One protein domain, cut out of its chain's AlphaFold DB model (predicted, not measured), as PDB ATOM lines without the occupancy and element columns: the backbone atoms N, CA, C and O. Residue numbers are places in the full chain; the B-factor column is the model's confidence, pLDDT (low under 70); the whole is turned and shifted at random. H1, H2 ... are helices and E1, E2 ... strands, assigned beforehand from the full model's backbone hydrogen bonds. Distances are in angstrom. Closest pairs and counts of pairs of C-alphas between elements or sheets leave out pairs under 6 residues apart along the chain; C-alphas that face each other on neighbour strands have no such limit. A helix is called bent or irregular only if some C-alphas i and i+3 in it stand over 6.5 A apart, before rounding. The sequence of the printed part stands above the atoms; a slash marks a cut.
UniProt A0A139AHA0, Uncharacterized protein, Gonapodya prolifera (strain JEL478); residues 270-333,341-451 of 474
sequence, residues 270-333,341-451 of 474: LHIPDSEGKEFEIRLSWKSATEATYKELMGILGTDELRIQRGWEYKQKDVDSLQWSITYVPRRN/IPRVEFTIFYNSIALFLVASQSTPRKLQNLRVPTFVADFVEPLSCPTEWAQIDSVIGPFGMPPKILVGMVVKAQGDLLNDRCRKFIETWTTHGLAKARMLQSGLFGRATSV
ATOM      1  N   LEU A 270     -13.537  -1.461  -8.187       95.62
ATOM      2  CA  LEU A 270     -13.545  -1.102  -6.772       95.62
ATOM      3  C   LEU A 270     -12.611   0.083  -6.558       95.62
ATOM      4  O   LEU A 270     -11.465   0.034  -7.010       95.62
ATOM      5  N   HIS A 271     -13.076   1.099  -5.837       95.25
ATOM      6  CA  HIS A 271     -12.283   2.282  -5.514       95.25
ATOM      7  C   HIS A 271     -11.825   2.194  -4.062       95.25
ATOM      8  O   HIS A 271     -12.618   2.272  -3.127       95.25
ATOM      9  N   ILE A 272     -10.527   1.987  -3.866       94.62
ATOM     10  CA  ILE A 272      -9.952   1.749  -2.546       94.62
ATOM     11  C   ILE A 272      -9.085   2.945  -2.170       94.62
ATOM     12  O   ILE A 272      -8.048   3.164  -2.804       94.62
ATOM     13  N   PRO A 273      -9.469   3.719  -1.145       92.56
ATOM     14  CA  PRO A 273      -8.647   4.809  -0.668       92.56
ATOM     15  C   PRO A 273      -7.423   4.250   0.050       92.56
ATOM     16  O   PRO A 273      -7.501   3.356   0.895       92.56
ATOM     17  N   ASP A 274      -6.273   4.810  -0.271       87.94
ATOM     18  CA  ASP A 274      -5.035   4.511   0.416       87.94
ATOM     19  C   ASP A 274      -4.887   5.305   1.717       87.94
ATOM     20  O   ASP A 274      -5.554   6.314   1.931       87.94
ATOM     21  N   SER A 275      -3.935   4.918   2.567       85.56
ATOM     22  CA  SER A 275      -3.539   5.676   3.758       85.56
ATOM     23  C   SER A 275      -3.063   7.100   3.446       85.56
ATOM     24  O   SER A 275      -3.076   7.947   4.330       85.56
ATOM     25  N   GLU A 276      -2.638   7.363   2.207       89.31
ATOM     26  CA  GLU A 276      -2.262   8.696   1.715       89.31
ATOM     27  C   GLU A 276      -3.444   9.459   1.085       89.31
ATOM     28  O   GLU A 276      -3.267  10.557   0.567       89.31
ATOM     29  N   GLY A 277      -4.649   8.880   1.089       89.06
ATOM     30  CA  GLY A 277      -5.832   9.432   0.424       89.06
ATOM     31  C   GLY A 277      -5.840   9.254  -1.098       89.06
ATOM     32  O   GLY A 277      -6.755   9.733  -1.759       89.06
ATOM     33  N   LYS A 278      -4.841   8.571  -1.672       91.38
ATOM     34  CA  LYS A 278      -4.821   8.223  -3.097       91.38
ATOM     35  C   LYS A 278      -5.777   7.066  -3.365       91.38
ATOM     36  O   LYS A 278      -5.703   6.051  -2.686       91.38
ATOM     37  N   GLU A 279      -6.634   7.182  -4.367       92.62
ATOM     38  CA  GLU A 279      -7.518   6.083  -4.758       92.62
ATOM     39  C   GLU A 279      -6.786   5.069  -5.647       92.62
ATOM     40  O   GLU A 279      -6.056   5.428  -6.575       92.62
ATOM     41  N   PHE A 280      -6.977   3.790  -5.335       91.00
ATOM     42  CA  PHE A 280      -6.519   2.650  -6.115       91.00
ATOM     43  C   PHE A 280      -7.727   1.936  -6.707       91.00
ATOM     44  O   PHE A 280      -8.686   1.633  -6.002       91.00
ATOM     45  N   GLU A 281      -7.653   1.637  -7.997       93.94
ATOM     46  CA  GLU A 281      -8.696   0.901  -8.698       93.94
ATOM     47  C   GLU A 281      -8.346  -0.585  -8.751       93.94
ATOM     48  O   GLU A 281      -7.294  -0.966  -9.270       93.94
ATOM     49  N   ILE A 282      -9.241  -1.437  -8.248       93.81
ATOM     50  CA  ILE A 282      -9.164  -2.888  -8.447       93.81
ATOM     51  C   ILE A 282     -10.267  -3.298  -9.411       93.81
ATOM     52  O   ILE A 282     -11.449  -3.110  -9.135       93.81
ATOM     53  N   ARG A 283      -9.882  -3.882 -10.549       94.56
ATOM     54  CA  ARG A 283     -10.829  -4.423 -11.530       94.56
ATOM     55  C   ARG A 283     -11.194  -5.855 -11.165       94.56
ATOM     56  O   ARG A 283     -10.310  -6.705 -11.078       94.56
ATOM     57  N   LEU A 284     -12.483  -6.125 -10.996       95.44
ATOM     58  CA  LEU A 284     -12.987  -7.473 -10.763       95.44
ATOM     59  C   LEU A 284     -13.096  -8.225 -12.091       95.44
ATOM     60  O   LEU A 284     -13.827  -7.826 -12.997       95.44
ATOM     61  N   SER A 285     -12.356  -9.328 -12.205       95.00
ATOM     62  CA  SER A 285     -12.467 -10.249 -13.337       95.00
ATOM     63  C   SER A 285     -13.465 -11.349 -12.991       95.00
ATOM     64  O   SER A 285     -13.142 -12.274 -12.250       95.00
ATOM     65  N   TRP A 286     -14.684 -11.224 -13.512       96.31
ATOM     66  CA  TRP A 286     -15.740 -12.211 -13.314       96.31
ATOM     67  C   TRP A 286     -15.503 -13.462 -14.162       96.31
ATOM     68  O   TRP A 286     -15.228 -13.385 -15.361       96.31
ATOM     69  N   LYS A 287     -15.615 -14.621 -13.519       96.94
ATOM     70  CA  LYS A 287     -15.436 -15.952 -14.094       96.94
ATOM     71  C   LYS A 287     -16.692 -16.772 -13.836       96.94
ATOM     72  O   LYS A 287     -17.088 -16.944 -12.686       96.94
ATOM     73  N   SER A 288     -17.321 -17.262 -14.898       97.00
ATOM     74  CA  SER A 288     -18.493 -18.131 -14.778       97.00
ATOM     75  C   SER A 288     -18.106 -19.466 -14.142       97.00
ATOM     76  O   SER A 288     -17.149 -20.099 -14.585       97.00
ATOM     77  N   ALA A 289     -18.862 -19.920 -13.143       96.75
ATOM     78  CA  ALA A 289     -18.654 -21.211 -12.490       96.75
ATOM     79  C   ALA A 289     -18.804 -22.408 -13.445       96.75
ATOM     80  O   ALA A 289     -18.241 -23.468 -13.184       96.75
ATOM     81  N   THR A 290     -19.556 -22.248 -14.540       96.06
ATOM     82  CA  THR A 290     -19.812 -23.316 -15.518       96.06
ATOM     83  C   THR A 290     -18.768 -23.378 -16.631       96.06
ATOM     84  O   THR A 290     -18.549 -24.447 -17.195       96.06
ATOM     85  N   GLU A 291     -18.131 -22.252 -16.957       96.31
ATOM     86  CA  GLU A 291     -17.224 -22.139 -18.109       96.31
ATOM     87  C   GLU A 291     -15.755 -22.030 -17.697       96.31
ATOM     88  O   GLU A 291     -14.869 -22.485 -18.422       96.31
ATOM     89  N   ALA A 292     -15.479 -21.408 -16.551       96.56
ATOM     90  CA  ALA A 292     -14.118 -21.172 -16.109       96.56
ATOM     91  C   ALA A 292     -13.478 -22.457 -15.591       96.56
ATOM     92  O   ALA A 292     -14.102 -23.298 -14.938       96.56
ATOM     93  N   THR A 293     -12.176 -22.587 -15.827       96.31
ATOM     94  CA  THR A 293     -11.414 -23.669 -15.215       96.31
ATOM     95  C   THR A 293     -11.368 -23.479 -13.700       96.31
ATOM     96  O   THR A 293     -11.366 -22.359 -13.185       96.31
ATOM     97  N   TYR A 294     -11.239 -24.574 -12.954       91.56
ATOM     98  CA  TYR A 294     -11.110 -24.502 -11.496       91.56
ATOM     99  C   TYR A 294      -9.955 -23.597 -11.040       91.56
ATOM    100  O   TYR A 294     -10.031 -22.970  -9.988       91.56
ATOM    101  N   LYS A 295      -8.870 -23.536 -11.827       93.00
ATOM    102  CA  LYS A 295      -7.694 -22.723 -11.514       93.00
ATOM    103  C   LYS A 295      -8.028 -21.240 -11.626       93.00
ATOM    104  O   LYS A 295      -7.536 -20.456 -10.828       93.00
ATOM    105  N   GLU A 296      -8.879 -20.873 -12.580       94.94
ATOM    106  CA  GLU A 296      -9.381 -19.509 -12.722       94.94
ATOM    107  C   GLU A 296     -10.390 -19.157 -11.629       94.94
ATOM    108  O   GLU A 296     -10.292 -18.072 -11.068       94.94
ATOM    109  N   LEU A 297     -11.305 -20.070 -11.275       95.88
ATOM    110  CA  LEU A 297     -12.283 -19.840 -10.201       95.88
ATOM    111  C   LEU A 297     -11.617 -19.657  -8.836       95.88
ATOM    112  O   LEU A 297     -11.986 -18.767  -8.078       95.88
ATOM    113  N   MET A 298     -10.621 -20.489  -8.527       95.56
ATOM    114  CA  MET A 298      -9.857 -20.397  -7.282       95.56
ATOM    115  C   MET A 298      -8.810 -19.271  -7.292       95.56
ATOM    116  O   MET A 298      -8.217 -19.006  -6.246       95.56
ATOM    117  N   GLY A 299      -8.517 -18.689  -8.461       94.19
ATOM    118  CA  GLY A 299      -7.442 -17.725  -8.701       94.19
ATOM    119  C   GLY A 299      -6.143 -18.073  -7.968       94.19
ATOM    120  O   GLY A 299      -5.547 -19.121  -8.224       94.19
ATOM    121  N   ILE A 300      -5.704 -17.224  -7.030       93.06
ATOM    122  CA  ILE A 300      -4.447 -17.425  -6.283       93.06
ATOM    123  C   ILE A 300      -4.481 -18.709  -5.455       93.06
ATOM    124  O   ILE A 300      -3.482 -19.416  -5.365       93.06
ATOM    125  N   LEU A 301      -5.642 -19.076  -4.904       93.75
ATOM    126  CA  LEU A 301      -5.788 -20.307  -4.127       93.75
ATOM    127  C   LEU A 301      -5.509 -21.540  -4.992       93.75
ATOM    128  O   LEU A 301      -5.079 -22.564  -4.463       93.75
ATOM    129  N   GLY A 302      -5.719 -21.444  -6.309       93.75
ATOM    130  CA  GLY A 302      -5.486 -22.501  -7.289       93.75
ATOM    131  C   GLY A 302      -4.049 -22.592  -7.818       93.75
ATOM    132  O   GLY A 302      -3.738 -23.548  -8.531       93.75
ATOM    133  N   THR A 303      -3.153 -21.654  -7.484       91.94
ATOM    134  CA  THR A 303      -1.809 -21.585  -8.086       91.94
ATOM    135  C   THR A 303      -0.804 -22.545  -7.452       91.94
ATOM    136  O   THR A 303      -0.985 -23.038  -6.340       91.94
ATOM    137  N   ASP A 304       0.278 -22.878  -8.149       90.94
ATOM    138  CA  ASP A 304       1.210 -23.901  -7.664       90.94
ATOM    139  C   ASP A 304       2.011 -23.455  -6.432       90.94
ATOM    140  O   ASP A 304       2.391 -24.298  -5.616       90.94
ATOM    141  N   GLU A 305       2.156 -22.145  -6.208       88.88
ATOM    142  CA  GLU A 305       2.816 -21.583  -5.023       88.88
ATOM    143  C   GLU A 305       2.077 -21.945  -3.727       88.88
ATOM    144  O   GLU A 305       2.699 -22.157  -2.685       88.88
ATOM    145  N   LEU A 306       0.747 -22.079  -3.789       89.44
ATOM    146  CA  LEU A 306      -0.096 -22.454  -2.651       89.44
ATOM    147  C   LEU A 306      -0.459 -23.946  -2.630       89.44
ATOM    148  O   LEU A 306      -1.280 -24.375  -1.816       89.44
ATOM    149  N   ARG A 307       0.176 -24.779  -3.468       91.75
ATOM    150  CA  ARG A 307      -0.127 -26.218  -3.569       91.75
ATOM    151  C   ARG A 307      -0.025 -26.956  -2.235       91.75
ATOM    152  O   ARG A 307      -0.873 -27.799  -1.948       91.75
ATOM    153  N   ILE A 308       0.996 -26.656  -1.430       90.31
ATOM    154  CA  ILE A 308       1.186 -27.297  -0.118       90.31
ATOM    155  C   ILE A 308       0.061 -26.883   0.838       90.31
ATOM    156  O   ILE A 308      -0.508 -27.735   1.518       90.31
ATOM    157  N   GLN A 309      -0.317 -25.601   0.837       90.44
ATOM    158  CA  GLN A 309      -1.381 -25.085   1.700       90.44
ATOM    159  C   GLN A 309      -2.765 -25.571   1.316       90.44
ATOM    160  O   GLN A 309      -3.582 -25.815   2.195       90.44
ATOM    161  N   ARG A 310      -3.018 -25.818   0.028       92.81
ATOM    162  CA  ARG A 310      -4.247 -26.498  -0.388       92.81
ATOM    163  C   ARG A 310      -4.412 -27.871   0.253       92.81
ATOM    164  O   ARG A 310      -5.527 -28.366   0.324       92.81
ATOM    165  N   GLY A 311      -3.330 -28.508   0.700       93.81
ATOM    166  CA  GLY A 311      -3.387 -29.758   1.452       93.81
ATOM    167  C   GLY A 311      -3.724 -29.598   2.937       93.81
ATOM    168  O   GLY A 311      -3.845 -30.611   3.613       93.81
ATOM    169  N   TRP A 312      -3.825 -28.374   3.459       94.50
ATOM    170  CA  TRP A 312      -4.099 -28.119   4.873       94.50
ATOM    171  C   TRP A 312      -5.591 -28.132   5.172       94.50
ATOM    172  O   TRP A 312      -6.394 -27.727   4.338       94.50
ATOM    173  N   GLU A 313      -5.946 -28.505   6.400       95.94
ATOM    174  CA  GLU A 313      -7.304 -28.319   6.895       95.94
ATOM    175  C   GLU A 313      -7.612 -26.833   7.093       95.94
ATOM    176  O   GLU A 313      -6.777 -26.066   7.582       95.94
ATOM    177  N   TYR A 314      -8.847 -26.439   6.807       97.31
ATOM    178  CA  TYR A 314      -9.358 -25.104   7.098       97.31
ATOM    179  C   TYR A 314     -10.550 -25.200   8.040       97.31
ATOM    180  O   TYR A 314     -11.293 -26.179   8.064       97.31
ATOM    181  N   LYS A 315     -10.741 -24.164   8.851       97.50
ATOM    182  CA  LYS A 315     -11.937 -23.996   9.670       97.50
ATOM    183  C   LYS A 315     -12.587 -22.663   9.359       97.50
ATOM    184  O   LYS A 315     -11.896 -21.656   9.193       97.50
ATOM    185  N   GLN A 316     -13.907 -22.668   9.349       97.94
ATOM    186  CA  GLN A 316     -14.708 -21.463   9.352       97.94
ATOM    187  C   GLN A 316     -14.413 -20.701  10.645       97.94
ATOM    188  O   GLN A 316     -14.568 -21.223  11.752       97.94
ATOM    189  N   LYS A 317     -13.885 -19.491  10.493       97.50
ATOM    190  CA  LYS A 317     -13.542 -18.592  11.592       97.50
ATOM    191  C   LYS A 317     -14.709 -17.685  11.938       97.50
ATOM    192  O   LYS A 317     -14.918 -17.435  13.118       97.50
ATOM    193  N   ASP A 318     -15.398 -17.183  10.920       97.75
ATOM    194  CA  ASP A 318     -16.428 -16.166  11.081       97.75
ATOM    195  C   ASP A 318     -17.497 -16.273   9.988       97.75
ATOM    196  O   ASP A 318     -17.196 -16.696   8.866       97.75
ATOM    197  N   VAL A 319     -18.725 -15.896  10.340       97.94
ATOM    198  CA  VAL A 319     -19.888 -15.786   9.449       97.94
ATOM    199  C   VAL A 319     -20.570 -14.471   9.760       97.94
ATOM    200  O   VAL A 319     -21.244 -14.340  10.782       97.94
ATOM    201  N   ASP A 320     -20.410 -13.508   8.865       97.75
ATOM    202  CA  ASP A 320     -20.974 -12.179   9.032       97.75
ATOM    203  C   ASP A 320     -22.264 -12.059   8.213       97.75
ATOM    204  O   ASP A 320     -22.247 -11.927   6.987       97.75
ATOM    205  N   SER A 321     -23.406 -12.094   8.901       97.25
ATOM    206  CA  SER A 321     -24.731 -11.940   8.293       97.25
ATOM    207  C   SER A 321     -25.066 -10.503   7.886       97.25
ATOM    208  O   SER A 321     -25.983 -10.295   7.089       97.25
ATOM    209  N   LEU A 322     -24.333  -9.503   8.387       96.50
ATOM    210  CA  LEU A 322     -24.485  -8.103   7.986       96.50
ATOM    211  C   LEU A 322     -23.704  -7.804   6.706       96.50
ATOM    212  O   LEU A 322     -24.160  -6.992   5.896       96.50
ATOM    213  N   GLN A 323     -22.551  -8.446   6.530       96.38
ATOM    214  CA  GLN A 323     -21.692  -8.292   5.352       96.38
ATOM    215  C   GLN A 323     -21.892  -9.383   4.301       96.38
ATOM    216  O   GLN A 323     -21.307  -9.291   3.224       96.38
ATOM    217  N   TRP A 324     -22.701 -10.401   4.608       98.00
ATOM    218  CA  TRP A 324     -22.921 -11.574   3.761       98.00
ATOM    219  C   TRP A 324     -21.605 -12.249   3.385       98.00
ATOM    220  O   TRP A 324     -21.321 -12.480   2.210       98.00
ATOM    221  N   SER A 325     -20.774 -12.527   4.391       98.19
ATOM    222  CA  SER A 325     -19.450 -13.097   4.175       98.19
ATOM    223  C   SER A 325     -19.144 -14.273   5.098       98.19
ATOM    224  O   SER A 325     -19.666 -14.384   6.208       98.19
ATOM    225  N   ILE A 326     -18.295 -15.182   4.617       98.44
ATOM    226  CA  ILE A 326     -17.816 -16.342   5.376       98.44
ATOM    227  C   ILE A 326     -16.294 -16.381   5.278       98.44
ATOM    228  O   ILE A 326     -15.735 -16.360   4.182       98.44
ATOM    229  N   THR A 327     -15.618 -16.442   6.425       97.88
ATOM    230  CA  THR A 327     -14.150 -16.429   6.500       97.88
ATOM    231  C   THR A 327     -13.605 -17.773   6.958       97.88
ATOM    232  O   THR A 327     -14.024 -18.309   7.985       97.88
ATOM    233  N   TYR A 328     -12.594 -18.270   6.251       98.19
ATOM    234  CA  TYR A 328     -11.891 -19.514   6.536       98.19
ATOM    235  C   TYR A 328     -10.421 -19.258   6.863       98.19
ATOM    236  O   TYR A 328      -9.730 -18.474   6.210       98.19
ATOM    237  N   VAL A 329      -9.923 -19.963   7.878       96.12
ATOM    238  CA  VAL A 329      -8.516 -19.928   8.290       96.12
ATOM    239  C   VAL A 329      -7.920 -21.325   8.326       96.12
ATOM    240  O   VAL A 329      -8.619 -22.273   8.692       96.12
ATOM    241  N   PRO A 330      -6.623 -21.462   8.024       95.19
ATOM    242  CA  PRO A 330      -5.959 -22.743   8.094       95.19
ATOM    243  C   PRO A 330      -5.922 -23.185   9.554       95.19
ATOM    244  O   PRO A 330      -5.627 -22.397  10.466       95.19
ATOM    245  N   ARG A 331      -6.232 -24.455   9.798       93.06
ATOM    246  CA  ARG A 331      -5.954 -25.075  11.086       93.06
ATOM    247  C   ARG A 331      -4.446 -25.177  11.251       93.06
ATOM    248  O   ARG A 331      -3.692 -25.334  10.294       93.06
ATOM    249  N   ARG A 332      -3.996 -25.002  12.491       77.75
ATOM    250  CA  ARG A 332      -2.579 -25.085  12.821       77.75
ATOM    251  C   ARG A 332      -2.166 -26.543  12.653       77.75
ATOM    252  O   ARG A 332      -2.413 -27.342  13.545       77.75
ATOM    253  N   ASN A 333      -1.584 -26.869  11.509       65.62
ATOM    254  CA  ASN A 333      -0.975 -28.169  11.309       65.62
ATOM    255  C   ASN A 333       0.303 -28.232  12.148       65.62
ATOM    256  O   ASN A 333       1.122 -27.312  12.109       65.62
ATOM    257  N   ILE A 341       5.973 -21.127   5.394       83.62
ATOM    258  CA  ILE A 341       4.854 -21.214   4.459       83.62
ATOM    259  C   ILE A 341       3.816 -20.131   4.821       83.62
ATOM    260  O   ILE A 341       3.285 -20.137   5.936       83.62
ATOM    261  N   PRO A 342       3.493 -19.206   3.900       85.94
ATOM    262  CA  PRO A 342       2.694 -18.018   4.200       85.94
ATOM    263  C   PRO A 342       1.228 -18.367   4.425       85.94
ATOM    264  O   PRO A 342       0.573 -18.838   3.511       85.94
ATOM    265  N   ARG A 343       0.667 -18.146   5.615       90.00
ATOM    266  CA  ARG A 343      -0.697 -18.593   5.969       90.00
ATOM    267  C   ARG A 343      -1.774 -17.863   5.170       90.00
ATOM    268  O   ARG A 343      -1.946 -16.661   5.350       90.00
ATOM    269  N   VAL A 344      -2.547 -18.596   4.377       92.75
ATOM    270  CA  VAL A 344      -3.656 -18.036   3.593       92.75
ATOM    271  C   VAL A 344      -4.960 -18.071   4.383       92.75
ATOM    272  O   VAL A 344      -5.452 -19.145   4.696       92.75
ATOM    273  N   GLU A 345      -5.532 -16.911   4.691       94.44
ATOM    274  CA  GLU A 345      -6.918 -16.747   5.159       94.44
ATOM    275  C   GLU A 345      -7.749 -16.235   3.985       94.44
ATOM    276  O   GLU A 345      -7.329 -15.296   3.309       94.44
ATOM    277  N   PHE A 346      -8.906 -16.848   3.730       96.69
ATOM    278  CA  PHE A 346      -9.776 -16.427   2.635       96.69
ATOM    279  C   PHE A 346     -11.190 -16.118   3.120       96.69
ATOM    280  O   PHE A 346     -11.697 -16.759   4.043       96.69
ATOM    281  N   THR A 347     -11.812 -15.125   2.496       97.56
ATOM    282  CA  THR A 347     -13.170 -14.664   2.789       97.56
ATOM    283  C   THR A 347     -13.984 -14.682   1.504       97.56
ATOM    284  O   THR A 347     -13.552 -14.127   0.496       97.56
ATOM    285  N   ILE A 348     -15.161 -15.306   1.544       98.31
ATOM    286  CA  ILE A 348     -16.117 -15.315   0.433       98.31
ATOM    287  C   ILE A 348     -17.224 -14.313   0.752       98.31
ATOM    288  O   ILE A 348     -17.875 -14.440   1.787       98.31
ATOM    289  N   PHE A 349     -17.419 -13.332  -0.122       98.38
ATOM    290  CA  PHE A 349     -18.484 -12.336  -0.094       98.38
ATOM    291  C   PHE A 349     -19.582 -12.739  -1.069       98.38
ATOM    292  O   PHE A 349     -19.306 -13.024  -2.234       98.38
ATOM    293  N   TYR A 350     -20.830 -12.714  -0.619       98.44
ATOM    294  CA  TYR A 350     -21.984 -13.016  -1.455       98.44
ATOM    295  C   TYR A 350     -22.718 -11.722  -1.807       98.44
ATOM    296  O   TYR A 350     -23.035 -10.905  -0.944       98.44
ATOM    297  N   ASN A 351     -22.999 -11.536  -3.093       98.31
ATOM    298  CA  ASN A 351     -23.614 -10.323  -3.629       98.31
ATOM    299  C   ASN A 351     -25.064 -10.112  -3.155       98.31
ATOM    300  O   ASN A 351     -25.569  -8.988  -3.146       98.31
ATOM    301  N   SER A 352     -25.740 -11.193  -2.761       98.19
ATOM    302  CA  SER A 352     -27.124 -11.175  -2.300       98.19
ATOM    303  C   SER A 352     -27.304 -11.993  -1.025       98.19
ATOM    304  O   SER A 352     -26.604 -12.980  -0.780       98.19
ATOM    305  N   ILE A 353     -28.306 -11.606  -0.230       97.56
ATOM    306  CA  ILE A 353     -28.691 -12.343   0.976       97.56
ATOM    307  C   ILE A 353     -29.111 -13.783   0.660       97.56
ATOM    308  O   ILE A 353     -28.816 -14.679   1.439       97.56
ATOM    309  N   ALA A 354     -29.751 -14.026  -0.488       97.75
ATOM    310  CA  ALA A 354     -30.188 -15.363  -0.880       97.75
ATOM    311  C   ALA A 354     -28.993 -16.309  -1.085       97.75
ATOM    312  O   ALA A 354     -28.979 -17.398  -0.515       97.75
ATOM    313  N   LEU A 355     -27.963 -15.862  -1.815       97.88
ATOM    314  CA  LEU A 355     -26.725 -16.628  -1.997       97.88
ATOM    315  C   LEU A 355     -26.031 -16.893  -0.661       97.88
ATOM    316  O   LEU A 355     -25.607 -18.014  -0.397       97.88
ATOM    317  N   PHE A 356     -25.962 -15.876   0.200       98.25
ATOM    318  CA  PHE A 356     -25.379 -16.018   1.530       98.25
ATOM    319  C   PHE A 356     -26.126 -17.034   2.393       98.25
ATOM    320  O   PHE A 356     -25.487 -17.858   3.037       98.25
ATOM    321  N   LEU A 357     -27.460 -16.995   2.416       97.75
ATOM    322  CA  LEU A 357     -28.263 -17.920   3.213       97.75
ATOM    323  C   LEU A 357     -28.047 -19.364   2.760       97.75
ATOM    324  O   LEU A 357     -27.740 -20.205   3.604       97.75
ATOM    325  N   VAL A 358     -28.107 -19.629   1.450       97.88
ATOM    326  CA  VAL A 358     -27.806 -20.956   0.884       97.88
ATOM    327  C   VAL A 358     -26.396 -21.394   1.282       97.88
ATOM    328  O   VAL A 358     -26.230 -22.444   1.901       97.88
ATOM    329  N   ALA A 359     -25.391 -20.549   1.040       97.88
ATOM    330  CA  ALA A 359     -24.006 -20.864   1.364       97.88
ATOM    331  C   ALA A 359     -23.769 -21.105   2.861       97.88
ATOM    332  O   ALA A 359     -23.034 -22.007   3.248       97.88
ATOM    333  N   SER A 360     -24.387 -20.309   3.733       97.81
ATOM    334  CA  SER A 360     -24.234 -20.433   5.185       97.81
ATOM    335  C   SER A 360     -24.798 -21.747   5.737       97.81
ATOM    336  O   SER A 360     -24.359 -22.205   6.791       97.81
ATOM    337  N   GLN A 361     -25.753 -22.350   5.024       97.69
ATOM    338  CA  GLN A 361     -26.364 -23.627   5.384       97.69
ATOM    339  C   GLN A 361     -25.609 -24.812   4.779       97.69
ATOM    340  O   GLN A 361     -25.537 -25.869   5.404       97.69
ATOM    341  N   SER A 362     -25.049 -24.646   3.579       97.25
ATOM    342  CA  SER A 362     -24.410 -25.731   2.840       97.25
ATOM    343  C   SER A 362     -22.905 -25.847   3.061       97.25
ATOM    344  O   SER A 362     -22.362 -26.946   2.982       97.25
ATOM    345  N   THR A 363     -22.211 -24.735   3.319       97.19
ATOM    346  CA  THR A 363     -20.749 -24.750   3.430       97.19
ATOM    347  C   THR A 363     -20.304 -25.399   4.746       97.19
ATOM    348  O   THR A 363     -20.860 -25.124   5.817       97.19
ATOM    349  N   PRO A 364     -19.299 -26.287   4.713       97.69
ATOM    350  CA  PRO A 364     -18.882 -27.015   5.897       97.69
ATOM    351  C   PRO A 364     -18.062 -26.127   6.838       97.69
ATOM    352  O   PRO A 364     -17.083 -25.491   6.455       97.69
ATOM    353  N   ARG A 365     -18.358 -26.193   8.144       97.88
ATOM    354  CA  ARG A 365     -17.590 -25.464   9.179       97.88
ATOM    355  C   ARG A 365     -16.103 -25.841   9.224       97.88
ATOM    356  O   ARG A 365     -15.290 -25.112   9.799       97.88
ATOM    357  N   LYS A 366     -15.742 -27.014   8.699       97.88
ATOM    358  CA  LYS A 366     -14.373 -27.535   8.628       97.88
ATOM    359  C   LYS A 366     -14.158 -28.163   7.257       97.88
ATOM    360  O   LYS A 366     -14.909 -29.049   6.875       97.88
ATOM    361  N   LEU A 367     -13.095 -27.750   6.586       97.06
ATOM    362  CA  LEU A 367     -12.633 -28.321   5.328       97.06
ATOM    363  C   LEU A 367     -11.420 -29.194   5.610       97.06
ATOM    364  O   LEU A 367     -10.480 -28.754   6.275       97.06
ATOM    365  N   GLN A 368     -11.412 -30.411   5.075       96.19
ATOM    366  CA  GLN A 368     -10.251 -31.294   5.206       96.19
ATOM    367  C   GLN A 368      -9.052 -30.779   4.411       96.19
ATOM    368  O   GLN A 368      -7.903 -30.960   4.799       96.19
ATOM    369  N   ASN A 369      -9.320 -30.162   3.265       95.94
ATOM    370  CA  ASN A 369      -8.319 -29.579   2.392       95.94
ATOM    371  C   ASN A 369      -8.983 -28.532   1.491       95.94
ATOM    372  O   ASN A 369     -10.198 -28.531   1.327       95.94
ATOM    373  N   LEU A 370      -8.185 -27.661   0.885       96.00
ATOM    374  CA  LEU A 370      -8.632 -26.688  -0.110       96.00
ATOM    375  C   LEU A 370      -8.199 -27.129  -1.515       96.00
ATOM    376  O   LEU A 370      -7.759 -26.320  -2.327       96.00
ATOM    377  N   ARG A 371      -8.221 -28.437  -1.805       96.00
ATOM    378  CA  ARG A 371      -7.968 -28.930  -3.165       96.00
ATOM    379  C   ARG A 371      -9.180 -28.661  -4.043       96.00
ATOM    380  O   ARG A 371     -10.292 -28.509  -3.562       96.00
ATOM    381  N   VAL A 372      -8.938 -28.683  -5.345       95.56
ATOM    382  CA  VAL A 372      -9.932 -28.386  -6.379       95.56
ATOM    383  C   VAL A 372     -11.237 -29.173  -6.222       95.56
ATOM    384  O   VAL A 372     -12.276 -28.524  -6.185       95.56
ATOM    385  N   PRO A 373     -11.236 -30.516  -6.077       96.50
ATOM    386  CA  PRO A 373     -12.496 -31.255  -5.979       96.50
ATOM    387  C   PRO A 373     -13.294 -30.856  -4.737       96.50
ATOM    388  O   PRO A 373     -14.495 -30.641  -4.819       96.50
ATOM    389  N   THR A 374     -12.603 -30.685  -3.609       96.81
ATOM    390  CA  THR A 374     -13.191 -30.243  -2.342       96.81
ATOM    391  C   THR A 374     -13.762 -28.833  -2.462       96.81
ATOM    392  O   THR A 374     -14.878 -28.585  -2.038       96.81
ATOM    393  N   PHE A 375     -13.035 -27.912  -3.105       97.19
ATOM    394  CA  PHE A 375     -13.503 -26.545  -3.316       97.19
ATOM    395  C   PHE A 375     -14.791 -26.503  -4.151       97.19
ATOM    396  O   PHE A 375     -15.730 -25.799  -3.796       97.19
ATOM    397  N   VAL A 376     -14.853 -27.274  -5.238       96.38
ATOM    398  CA  VAL A 376     -16.039 -27.327  -6.104       96.38
ATOM    399  C   VAL A 376     -17.233 -27.929  -5.360       96.38
ATOM    400  O   VAL A 376     -18.290 -27.300  -5.325       96.38
ATOM    401  N   ALA A 377     -17.043 -29.080  -4.713       97.50
ATOM    402  CA  ALA A 377     -18.101 -29.777  -3.984       97.50
ATOM    403  C   ALA A 377     -18.643 -28.967  -2.793       97.50
ATOM    404  O   ALA A 377     -19.849 -28.936  -2.562       97.50
ATOM    405  N   ASP A 378     -17.767 -28.278  -2.055       97.56
ATOM    406  CA  ASP A 378     -18.151 -27.602  -0.812       97.56
ATOM    407  C   ASP A 378     -18.639 -26.158  -1.025       97.56
ATOM    408  O   ASP A 378     -19.382 -25.641  -0.187       97.56
ATOM    409  N   PHE A 379     -18.237 -25.489  -2.116       97.62
ATOM    410  CA  PHE A 379     -18.552 -24.069  -2.347       97.62
ATOM    411  C   PHE A 379     -19.328 -23.771  -3.625       97.62
ATOM    412  O   PHE A 379     -20.151 -22.857  -3.620       97.62
ATOM    413  N   VAL A 380     -19.065 -24.487  -4.719       97.25
ATOM    414  CA  VAL A 380     -19.631 -24.146  -6.033       97.25
ATOM    415  C   VAL A 380     -20.933 -24.904  -6.272       97.25
ATOM    416  O   VAL A 380     -21.965 -24.284  -6.519       97.25
ATOM    417  N   GLU A 381     -20.907 -26.233  -6.150       96.56
ATOM    418  CA  GLU A 381     -22.073 -27.100  -6.371       96.56
ATOM    419  C   GLU A 381     -23.285 -26.760  -5.480       96.56
ATOM    420  O   GLU A 381     -24.409 -26.754  -5.994       96.56
ATOM    421  N   PRO A 382     -23.124 -26.404  -4.187       97.19
ATOM    422  CA  PRO A 382     -24.276 -26.192  -3.316       97.19
ATOM    423  C   PRO A 382     -25.106 -24.940  -3.612       97.19
ATOM    424  O   PRO A 382     -26.234 -24.840  -3.133       97.19
ATOM    425  N   LEU A 383     -24.590 -23.977  -4.385       95.62
ATOM    426  CA  LEU A 383     -25.310 -22.727  -4.658       95.62
ATOM    427  C   LEU A 383     -26.526 -22.930  -5.575       95.62
ATOM    428  O   LEU A 383     -27.389 -22.057  -5.624       95.62
ATOM    429  N   SER A 384     -26.658 -24.091  -6.232       91.69
ATOM    430  CA  SER A 384     -27.802 -24.541  -7.058       91.69
ATOM    431  C   SER A 384     -28.202 -23.649  -8.244       91.69
ATOM    432  O   SER A 384     -28.993 -24.066  -9.089       91.69
ATOM    433  N   CYS A 385     -27.644 -22.445  -8.351       95.00
ATOM    434  CA  CYS A 385     -27.829 -21.518  -9.452       95.00
ATOM    435  C   CYS A 385     -26.497 -21.251 -10.175       95.00
ATOM    436  O   CYS A 385     -25.423 -21.407  -9.583       95.00
ATOM    437  N   PRO A 386     -26.538 -20.835 -11.451       96.94
ATOM    438  CA  PRO A 386     -25.349 -20.364 -12.144       96.94
ATOM    439  C   PRO A 386     -24.761 -19.144 -11.427       96.94
ATOM    440  O   PRO A 386     -25.469 -18.174 -11.147       96.94
ATOM    441  N   THR A 387     -23.464 -19.191 -11.128       97.81
ATOM    442  CA  THR A 387     -22.758 -18.134 -10.395       97.81
ATOM    443  C   THR A 387     -21.538 -17.636 -11.151       97.81
ATOM    444  O   THR A 387     -20.925 -18.355 -11.937       97.81
ATOM    445  N   GLU A 388     -21.175 -16.388 -10.884       97.50
ATOM    446  CA  GLU A 388     -19.942 -15.762 -11.336       97.50
ATOM    447  C   GLU A 388     -19.083 -15.413 -10.125       97.50
ATOM    448  O   GLU A 388     -19.570 -14.905  -9.111       97.50
ATOM    449  N   TRP A 389     -17.793 -15.689 -10.256       97.81
ATOM    450  CA  TRP A 389     -16.801 -15.539  -9.207       97.81
ATOM    451  C   TRP A 389     -15.764 -14.513  -9.636       97.81
ATOM    452  O   TRP A 389     -15.273 -14.557 -10.760       97.81
ATOM    453  N   ALA A 390     -15.417 -13.594  -8.746       97.00
ATOM    454  CA  ALA A 390     -14.284 -12.700  -8.930       97.00
ATOM    455  C   ALA A 390     -13.356 -12.804  -7.726       97.00
ATOM    456  O   ALA A 390     -13.806 -12.834  -6.580       97.00
ATOM    457  N   GLN A 391     -12.054 -12.836  -7.983       95.88
ATOM    458  CA  GLN A 391     -11.063 -12.769  -6.923       95.88
ATOM    459  C   GLN A 391     -10.613 -11.325  -6.707       95.88
ATOM    460  O   GLN A 391     -10.340 -10.587  -7.653       95.88
ATOM    461  N   ILE A 392     -10.506 -10.942  -5.440       94.25
ATOM    462  CA  ILE A 392      -9.826  -9.730  -5.006       94.25
ATOM    463  C   ILE A 392      -8.390 -10.135  -4.697       94.25
ATOM    464  O   ILE A 392      -8.088 -10.674  -3.626       94.25
ATOM    465  N   ASP A 393      -7.509  -9.888  -5.659       77.38
ATOM    466  CA  ASP A 393      -6.076 -10.042  -5.465       77.38
ATOM    467  C   ASP A 393      -5.621  -8.998  -4.449       77.38
ATOM    468  O   ASP A 393      -5.467  -7.814  -4.751       77.38
ATOM    469  N   SER A 394      -5.445  -9.427  -3.198       67.00
ATOM    470  CA  SER A 394      -4.821  -8.573  -2.197       67.00
ATOM    471  C   SER A 394      -3.410  -8.296  -2.692       67.00
ATOM    472  O   SER A 394      -2.641  -9.238  -2.863       67.00
ATOM    473  N   VAL A 395      -3.122  -7.028  -3.002       60.41
ATOM    474  CA  VAL A 395      -1.898  -6.582  -3.677       60.41
ATOM    475  C   VAL A 395      -0.688  -7.173  -2.958       60.41
ATOM    476  O   VAL A 395      -0.238  -6.663  -1.928       60.41
ATOM    477  N   ILE A 396      -0.167  -8.279  -3.490       58.53
ATOM    478  CA  ILE A 396       1.119  -8.821  -3.083       58.53
ATOM    479  C   ILE A 396       2.103  -7.783  -3.589       58.53
ATOM    480  O   ILE A 396       2.385  -7.697  -4.782       58.53
ATOM    481  N   GLY A 397       2.541  -6.908  -2.684       57.00
ATOM    482  CA  GLY A 397       3.580  -5.949  -3.012       57.00
ATOM    483  C   GLY A 397       4.786  -6.689  -3.606       57.00
ATOM    484  O   GLY A 397       5.007  -7.856  -3.283       57.00
ATOM    485  N   PRO A 398       5.614  -6.028  -4.428       54.72
ATOM    486  CA  PRO A 398       6.749  -6.657  -5.115       54.72
ATOM    487  C   PRO A 398       7.817  -7.264  -4.177       54.72
ATOM    488  O   PRO A 398       8.792  -7.846  -4.639       54.72
ATOM    489  N   PHE A 399       7.651  -7.147  -2.857       57.31
ATOM    490  CA  PHE A 399       8.629  -7.483  -1.823       57.31
ATOM    491  C   PHE A 399       8.351  -8.817  -1.111       57.31
ATOM    492  O   PHE A 399       8.497  -8.921   0.107       57.31
ATOM    493  N   GLY A 400       7.996  -9.850  -1.878       66.75
ATOM    494  CA  GLY A 400       7.832 -11.214  -1.374       66.75
ATOM    495  C   GLY A 400       6.493 -11.483  -0.681       66.75
ATOM    496  O   GLY A 400       5.742 -10.578  -0.319       66.75
ATOM    497  N   MET A 401       6.180 -12.771  -0.523       67.81
ATOM    498  CA  MET A 401       4.931 -13.231   0.087       67.81
ATOM    499  C   MET A 401       4.914 -12.860   1.579       67.81
ATOM    500  O   MET A 401       5.810 -13.286   2.317       67.81
ATOM    501  N   PRO A 402       3.920 -12.095   2.064       75.19
ATOM    502  CA  PRO A 402       3.797 -11.829   3.488       75.19
ATOM    503  C   PRO A 402       3.571 -13.144   4.252       75.19
ATOM    504  O   PRO A 402       2.977 -14.077   3.711       75.19
ATOM    505  N   PRO A 403       3.944 -13.224   5.544       82.00
ATOM    506  CA  PRO A 403       3.726 -14.426   6.359       82.00
ATOM    507  C   PRO A 403       2.242 -14.801   6.485       82.00
ATOM    508  O   PRO A 403       1.905 -15.918   6.882       82.00
ATOM    509  N   LYS A 404       1.348 -13.860   6.166       87.06
ATOM    510  CA  LYS A 404      -0.090 -14.056   6.101       87.06
ATOM    511  C   LYS A 404      -0.645 -13.418   4.832       87.06
ATOM    512  O   LYS A 404      -0.470 -12.218   4.635       87.06
ATOM    513  N   ILE A 405      -1.346 -14.210   4.034       90.00
ATOM    514  CA  ILE A 405      -2.022 -13.797   2.804       90.00
ATOM    515  C   ILE A 405      -3.520 -13.734   3.105       90.00
ATOM    516  O   ILE A 405      -4.065 -14.637   3.739       90.00
ATOM    517  N   LEU A 406      -4.169 -12.648   2.690       92.69
ATOM    518  CA  LEU A 406      -5.620 -12.491   2.754       92.69
ATOM    519  C   LEU A 406      -6.158 -12.602   1.330       92.69
ATOM    520  O   LEU A 406      -5.656 -11.910   0.451       92.69
ATOM    521  N   VAL A 407      -7.149 -13.455   1.098       94.62
ATOM    522  CA  VAL A 407      -7.770 -13.630  -0.223       94.62
ATOM    523  C   VAL A 407      -9.255 -13.328  -0.117       94.62
ATOM    524  O   VAL A 407      -9.949 -13.922   0.704       94.62
ATOM    525  N   GLY A 408      -9.744 -12.392  -0.923       96.50
ATOM    526  CA  GLY A 408     -11.171 -12.109  -1.030       96.50
ATOM    527  C   GLY A 408     -11.732 -12.773  -2.279       96.50
ATOM    528  O   GLY A 408     -11.124 -12.685  -3.341       96.50
ATOM    529  N   MET A 409     -12.883 -13.423  -2.171       97.81
ATOM    530  CA  MET A 409     -13.638 -13.941  -3.311       97.81
ATOM    531  C   MET A 409     -15.033 -13.337  -3.277       97.81
ATOM    532  O   MET A 409     -15.621 -13.228  -2.207       97.81
ATOM    533  N   VAL A 410     -15.564 -12.941  -4.424       97.94
ATOM    534  CA  VAL A 410     -16.898 -12.352  -4.552       97.94
ATOM    535  C   VAL A 410     -17.738 -13.257  -5.430       97.94
ATOM    536  O   VAL A 410     -17.291 -13.647  -6.507       97.94
ATOM    537  N   VAL A 411     -18.947 -13.573  -4.975       98.19
ATOM    538  CA  VAL A 411     -19.882 -14.475  -5.650       98.19
ATOM    539  C   VAL A 411     -21.168 -13.730  -5.953       98.19
ATOM    540  O   VAL A 411     -21.803 -13.185  -5.047       98.19
ATOM    541  N   LYS A 412     -21.588 -13.742  -7.215       97.88
ATOM    542  CA  LYS A 412     -22.906 -13.257  -7.645       97.88
ATOM    543  C   LYS A 412     -23.608 -14.293  -8.510       97.88
ATOM    544  O   LYS A 412     -22.955 -15.192  -9.039       97.88
ATOM    545  N   ALA A 413     -24.930 -14.191  -8.642       97.50
ATOM    546  CA  ALA A 413     -25.633 -14.997  -9.631       97.50
ATOM    547  C   ALA A 413     -25.230 -14.511 -11.029       97.50
ATOM    548  O   ALA A 413     -24.905 -13.337 -11.222       97.50
ATOM    549  N   GLN A 414     -25.197 -15.421 -11.994       96.00
ATOM    550  CA  GLN A 414     -24.766 -15.089 -13.344       96.00
ATOM    551  C   GLN A 414     -25.672 -14.013 -13.956       96.00
ATOM    552  O   GLN A 414     -26.891 -14.164 -13.986       96.00
ATOM    553  N   GLY A 415     -25.064 -12.930 -14.445       94.00
ATOM    554  CA  GLY A 415     -25.787 -11.792 -15.024       94.00
ATOM    555  C   GLY A 415     -26.286 -10.752 -14.014       94.00
ATOM    556  O   GLY A 415     -26.713  -9.677 -14.436       94.00
ATOM    557  N   ASP A 416     -26.180 -11.002 -12.704       95.69
ATOM    558  CA  ASP A 416     -26.488  -9.983 -11.696       95.69
ATOM    559  C   ASP A 416     -25.451  -8.851 -11.724       95.69
ATOM    560  O   ASP A 416     -24.269  -9.063 -12.004       95.69
ATOM    561  N   LEU A 417     -25.865  -7.639 -11.359       95.94
ATOM    562  CA  LEU A 417     -24.946  -6.528 -11.101       95.94
ATOM    563  C   LEU A 417     -24.358  -6.632  -9.688       95.94
ATOM    564  O   LEU A 417     -25.027  -7.098  -8.759       95.94
ATOM    565  N   LEU A 418     -23.121  -6.164  -9.498       97.00
ATOM    566  CA  LEU A 418     -22.527  -6.066  -8.165       97.00
ATOM    567  C   LEU A 418     -23.274  -5.011  -7.334       97.00
ATOM    568  O   LEU A 418     -23.267  -3.825  -7.656       97.00
ATOM    569  N   ASN A 419     -23.889  -5.455  -6.243       96.81
ATOM    570  CA  ASN A 419     -24.656  -4.636  -5.318       96.81
ATOM    571  C   ASN A 419     -23.752  -3.600  -4.634       96.81
ATOM    572  O   ASN A 419     -22.706  -3.954  -4.084       96.81
ATOM    573  N   ASP A 420     -24.188  -2.340  -4.583       96.75
ATOM    574  CA  ASP A 420     -23.454  -1.239  -3.944       96.75
ATOM    575  C   ASP A 420     -23.095  -1.517  -2.481       96.75
ATOM    576  O   ASP A 420     -22.042  -1.102  -1.997       96.75
ATOM    577  N   ARG A 421     -23.956  -2.239  -1.755       96.19
ATOM    578  CA  ARG A 421     -23.683  -2.654  -0.376       96.19
ATOM    579  C   ARG A 421     -22.509  -3.629  -0.320       96.19
ATOM    580  O   ARG A 421     -21.612  -3.441   0.496       96.19
ATOM    581  N   CYS A 422     -22.512  -4.643  -1.186       97.44
ATOM    582  CA  CYS A 422     -21.423  -5.615  -1.284       97.44
ATOM    583  C   CYS A 422     -20.120  -4.910  -1.688       97.44
ATOM    584  O   CYS A 422     -19.103  -5.073  -1.016       97.44
ATOM    585  N   ARG A 423     -20.185  -4.025  -2.696       97.50
ATOM    586  CA  ARG A 423     -19.070  -3.182  -3.154       97.50
ATOM    587  C   ARG A 423     -18.420  -2.411  -2.001       97.50
ATOM    588  O   ARG A 423     -17.233  -2.592  -1.748       97.50
ATOM    589  N   LYS A 424     -19.206  -1.643  -1.236       96.88
ATOM    590  CA  LYS A 424     -18.714  -0.858  -0.086       96.88
ATOM    591  C   LYS A 424     -18.051  -1.723   0.984       96.88
ATOM    592  O   LYS A 424     -17.047  -1.321   1.579       96.88
ATOM    593  N   PHE A 425     -18.598  -2.908   1.256       96.69
ATOM    594  CA  PHE A 425     -17.993  -3.825   2.223       96.69
ATOM    595  C   PHE A 425     -16.678  -4.403   1.724       96.69
ATOM    596  O   PHE A 425     -15.716  -4.441   2.487       96.69
ATOM    597  N   ILE A 426     -16.608  -4.791   0.453       96.69
ATOM    598  CA  ILE A 426     -15.374  -5.270  -0.164       96.69
ATOM    599  C   ILE A 426     -14.298  -4.176  -0.132       96.69
ATOM    600  O   ILE A 426     -13.159  -4.447   0.252       96.69
ATOM    601  N   GLU A 427     -14.642  -2.936  -0.480       95.81
ATOM    602  CA  GLU A 427     -13.727  -1.788  -0.425       95.81
ATOM    603  C   GLU A 427     -13.212  -1.558   1.002       95.81
ATOM    604  O   GLU A 427     -12.003  -1.444   1.224       95.81
ATOM    605  N   THR A 428     -14.104  -1.593   1.995       95.31
ATOM    606  CA  THR A 428     -13.744  -1.456   3.416       95.31
ATOM    607  C   THR A 428     -12.838  -2.598   3.884       95.31
ATOM    608  O   THR A 428     -11.802  -2.364   4.515       95.31
ATOM    609  N   TRP A 429     -13.191  -3.842   3.551       95.25
ATOM    610  CA  TRP A 429     -12.413  -5.030   3.892       95.25
ATOM    611  C   TRP A 429     -11.016  -4.975   3.272       95.25
ATOM    612  O   TRP A 429     -10.023  -5.231   3.958       95.25
ATOM    613  N   THR A 430     -10.923  -4.566   2.007       93.81
ATOM    614  CA  THR A 430      -9.647  -4.473   1.292       93.81
ATOM    615  C   THR A 430      -8.782  -3.353   1.863       93.81
ATOM    616  O   THR A 430      -7.597  -3.569   2.105       93.81
ATOM    617  N   THR A 431      -9.374  -2.198   2.187       92.81
ATOM    618  CA  THR A 431      -8.689  -1.085   2.867       92.81
ATOM    619  C   THR A 431      -8.072  -1.549   4.190       92.81
ATOM    620  O   THR A 431      -6.889  -1.321   4.457       92.81
ATOM    621  N   HIS A 432      -8.841  -2.276   5.007       91.56
ATOM    622  CA  HIS A 432      -8.353  -2.813   6.276       91.56
ATOM    623  C   HIS A 432      -7.268  -3.889   6.081       91.56
ATOM    624  O   HIS A 432      -6.270  -3.917   6.808       91.56
ATOM    625  N   GLY A 433      -7.427  -4.756   5.076       88.88
ATOM    626  CA  GLY A 433      -6.433  -5.759   4.694       88.88
ATOM    627  C   GLY A 433      -5.098  -5.133   4.282       88.88
ATOM    628  O   GLY A 433      -4.049  -5.540   4.789       88.88
ATOM    629  N   LEU A 434      -5.136  -4.097   3.442       86.50
ATOM    630  CA  LEU A 434      -3.963  -3.347   2.990       86.50
ATOM    631  C   LEU A 434      -3.271  -2.621   4.146       86.50
ATOM    632  O   LEU A 434      -2.054  -2.735   4.299       86.50
ATOM    633  N   ALA A 435      -4.031  -1.933   5.002       87.56
ATOM    634  CA  ALA A 435      -3.483  -1.271   6.184       87.56
ATOM    635  C   ALA A 435      -2.738  -2.270   7.085       87.56
ATOM    636  O   ALA A 435      -1.595  -2.041   7.486       87.56
ATOM    637  N   LYS A 436      -3.344  -3.438   7.331       86.12
ATOM    638  CA  LYS A 436      -2.730  -4.508   8.121       86.12
ATOM    639  C   LYS A 436      -1.477  -5.083   7.460       86.12
ATOM    640  O   LYS A 436      -0.481  -5.306   8.149       86.12
ATOM    641  N   ALA A 437      -1.505  -5.316   6.149       82.69
ATOM    642  CA  ALA A 437      -0.348  -5.806   5.402       82.69
ATOM    643  C   ALA A 437       0.834  -4.828   5.499       82.69
ATOM    644  O   ALA A 437       1.959  -5.243   5.784       82.69
ATOM    645  N   ARG A 438       0.573  -3.522   5.376       83.44
ATOM    646  CA  ARG A 438       1.595  -2.474   5.519       83.44
ATOM    647  C   ARG A 438       2.169  -2.389   6.924       83.44
ATOM    648  O   ARG A 438       3.380  -2.244   7.069       83.44
ATOM    649  N   MET A 439       1.338  -2.525   7.958       83.38
ATOM    650  CA  MET A 439       1.820  -2.583   9.344       83.38
ATOM    651  C   MET A 439       2.756  -3.776   9.581       83.38
ATOM    652  O   MET A 439       3.753  -3.655  10.291       83.38
ATOM    653  N   LEU A 440       2.459  -4.931   8.978       80.94
ATOM    654  CA  LEU A 440       3.327  -6.106   9.073       80.94
ATOM    655  C   LEU A 440       4.649  -5.896   8.324       80.94
ATOM    656  O   LEU A 440       5.704  -6.263   8.839       80.94
ATOM    657  N   GLN A 441       4.607  -5.262   7.149       78.94
ATOM    658  CA  GLN A 441       5.809  -4.919   6.388       78.94
ATOM    659  C   GLN A 441       6.690  -3.920   7.150       78.94
ATOM    660  O   GLN A 441       7.880  -4.172   7.337       78.94
ATOM    661  N   SER A 442       6.125  -2.828   7.672       82.00
ATOM    662  CA  SER A 442       6.895  -1.812   8.402       82.00
ATOM    663  C   SER A 442       7.511  -2.351   9.701       82.00
ATOM    664  O   SER A 442       8.651  -2.014  10.030       82.00
ATOM    665  N   GLY A 443       6.819  -3.257  10.401       78.44
ATOM    666  CA  GLY A 443       7.342  -3.927  11.595       78.44
ATOM    667  C   GLY A 443       8.551  -4.832  11.323       78.44
ATOM    668  O   GLY A 443       9.481  -4.884  12.135       78.44
ATOM    669  N   LEU A 444       8.578  -5.510  10.170       68.12
ATOM    670  CA  LEU A 444       9.713  -6.342   9.751       68.12
ATOM    671  C   LEU A 444      10.954  -5.486   9.450       68.12
ATOM    672  O   LEU A 444      12.044  -5.787   9.942       68.12
ATOM    673  N   PHE A 445      10.782  -4.368   8.740       60.25
ATOM    674  CA  PHE A 445      11.884  -3.442   8.451       60.25
ATOM    675  C   PHE A 445      12.413  -2.729   9.707       60.25
ATOM    676  O   PHE A 445      13.626  -2.531   9.850       60.25
ATOM    677  N   GLY A 446      11.539  -2.401  10.664       61.06
ATOM    678  CA  GLY A 446      11.940  -1.783  11.932       61.06
ATOM    679  C   GLY A 446      12.832  -2.684  12.798       61.06
ATOM    680  O   GLY A 446      13.758  -2.204  13.453       61.06
ATOM    681  N   ARG A 447      12.612  -4.007  12.771       59.69
ATOM    682  CA  ARG A 447      13.457  -4.966  13.504       59.69
ATOM    683  C   ARG A 447      14.799  -5.213  12.819       59.69
ATOM    684  O   ARG A 447      15.822  -5.201  13.501       59.69
ATOM    685  N   ALA A 448      14.818  -5.369  11.495       59.31
ATOM    686  CA  ALA A 448      16.056  -5.607  10.748       59.31
ATOM    687  C   ALA A 448      17.055  -4.439  10.883       59.31
ATOM    688  O   ALA A 448      18.244  -4.647  11.127       59.31
ATOM    689  N   THR A 449      16.564  -3.198  10.819       59.16
ATOM    690  CA  THR A 449      17.405  -1.997  10.979       59.16
ATOM    691  C   THR A 449      17.910  -1.807  12.414       59.16
ATOM    692  O   THR A 449      19.032  -1.337  12.613       59.16
ATOM    693  N   SER A 450      17.138  -2.220  13.425       58.19
ATOM    694  CA  SER A 450      17.570  -2.186  14.828       58.19
ATOM    695  C   SER A 450      18.720  -3.165  15.100       58.19
ATOM    696  O   SER A 450      19.711  -2.783  15.724       58.19
ATOM    697  N   VAL A 451      18.650  -4.385  14.556       58.78
ATOM    698  CA  VAL A 451      19.725  -5.386  14.682       58.78
ATOM    699  C   VAL A 451      20.989  -4.934  13.943       58.78
ATOM    700  O   VAL A 451      22.077  -4.988  14.514       58.78
TER     701      VAL A 451
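Overview. This is residues 270 to 333 and 341 to 451 of the 474 residues of an uncharacterized protein of Gonapodya prolifera (strain JEL478) (UniProt A0A139AHA0). A strongly twisted sheet of five strands is the core, with the long helix H5 laid along one face and H3 and H4 on the other, three layers in all. Residues 442 to 451 of H5 stick out past the body, and the small hairpin E1 and E2 packs on H5 through E1. The 175 printed residues have five named helices and seven named strands, in the order E1 E2 H1 H2 E3 E4 E5 H3 H4 E6 E7 H5. The large sheet is mixed, in the order E3 E4 E5 E7 E6, and the class is mixed, helices and strands. The whole is compact, with a radius of gyration of the C-alphas of 16.4 A and spans of 55 by 38 by 28 A.

Along the chain. E1, residues 270 to 273, begins with C-alpha 270 at (-13.545, -1.102, -6.772), and E2 is residues 279 to 283. H1, residues 294 to 297, and H2, residues 299 to 302, are short. E3 is residues 314 to 320, 17.5 A, E4 residues 325 to 330, 17.0 A, and E5 residues 343 to 350, 23.2 A. H3 is residues 353 to 362, 14.2 A. H4, residues 372 to 383, 16.5 A, is only just irregular: C-alphas 378 and 381 are 6.8 A apart. E6 is residues 387 to 392, and E7 residues 404 to 413, 30.0 A. H5, residues 420 to 451, 47.2 A, ends with C-alpha 451 at (19.725, -5.386, 14.682).

Arrangement. E5 and E7 are parallel, with N 347 and O 407 2.9 A apart. The other neighbours are antiparallel: N 317 and O 327 of hairpin E3 and E4 are 2.8 A apart, N 328 and O 346 of E4 and E5 2.8 A, N 390 and O 410 of hairpin E6 and E7 2.9 A. H5 is over E5 and E7 at a height over the sheet of 10.0 A, along the strands, at 9 degrees to E7 on the local plane. On the opposite face, H3 stands up from the sheet, and H4 touches it with residues 378 to 383 alone, at a steep tilt of 51 degrees, opposite ways; the closest C-alphas, of Ser 362 and Pro 382, are 6.2 A apart. H1 and H2 only graze the sheet. In hairpin E1 and E2, N 272 and O 280 are 2.8 A apart; the closest C-alphas of E1 and H5, of Ile 272 and Glu 427, are 5.6 A apart. H3 and H5 have every O i to N i+4 pair within hydrogen-bond range, H4 has 5 of 8, and H1 and H2 are too short for such a pair.

Size, cuts and confidence. The C-alphas farthest apart, of Cys 385 and Val 451, are 55.7 A apart. Residues 334 to 340 are not printed, and C-alphas 333 and 341 are 11.4 A apart across the cut. The links H2 to E3 and E6 to E7 are long. The mean pLDDT of the printed part is 90.9; residue 333, residues 394 to 401 and residues 444 to 451 are under 70.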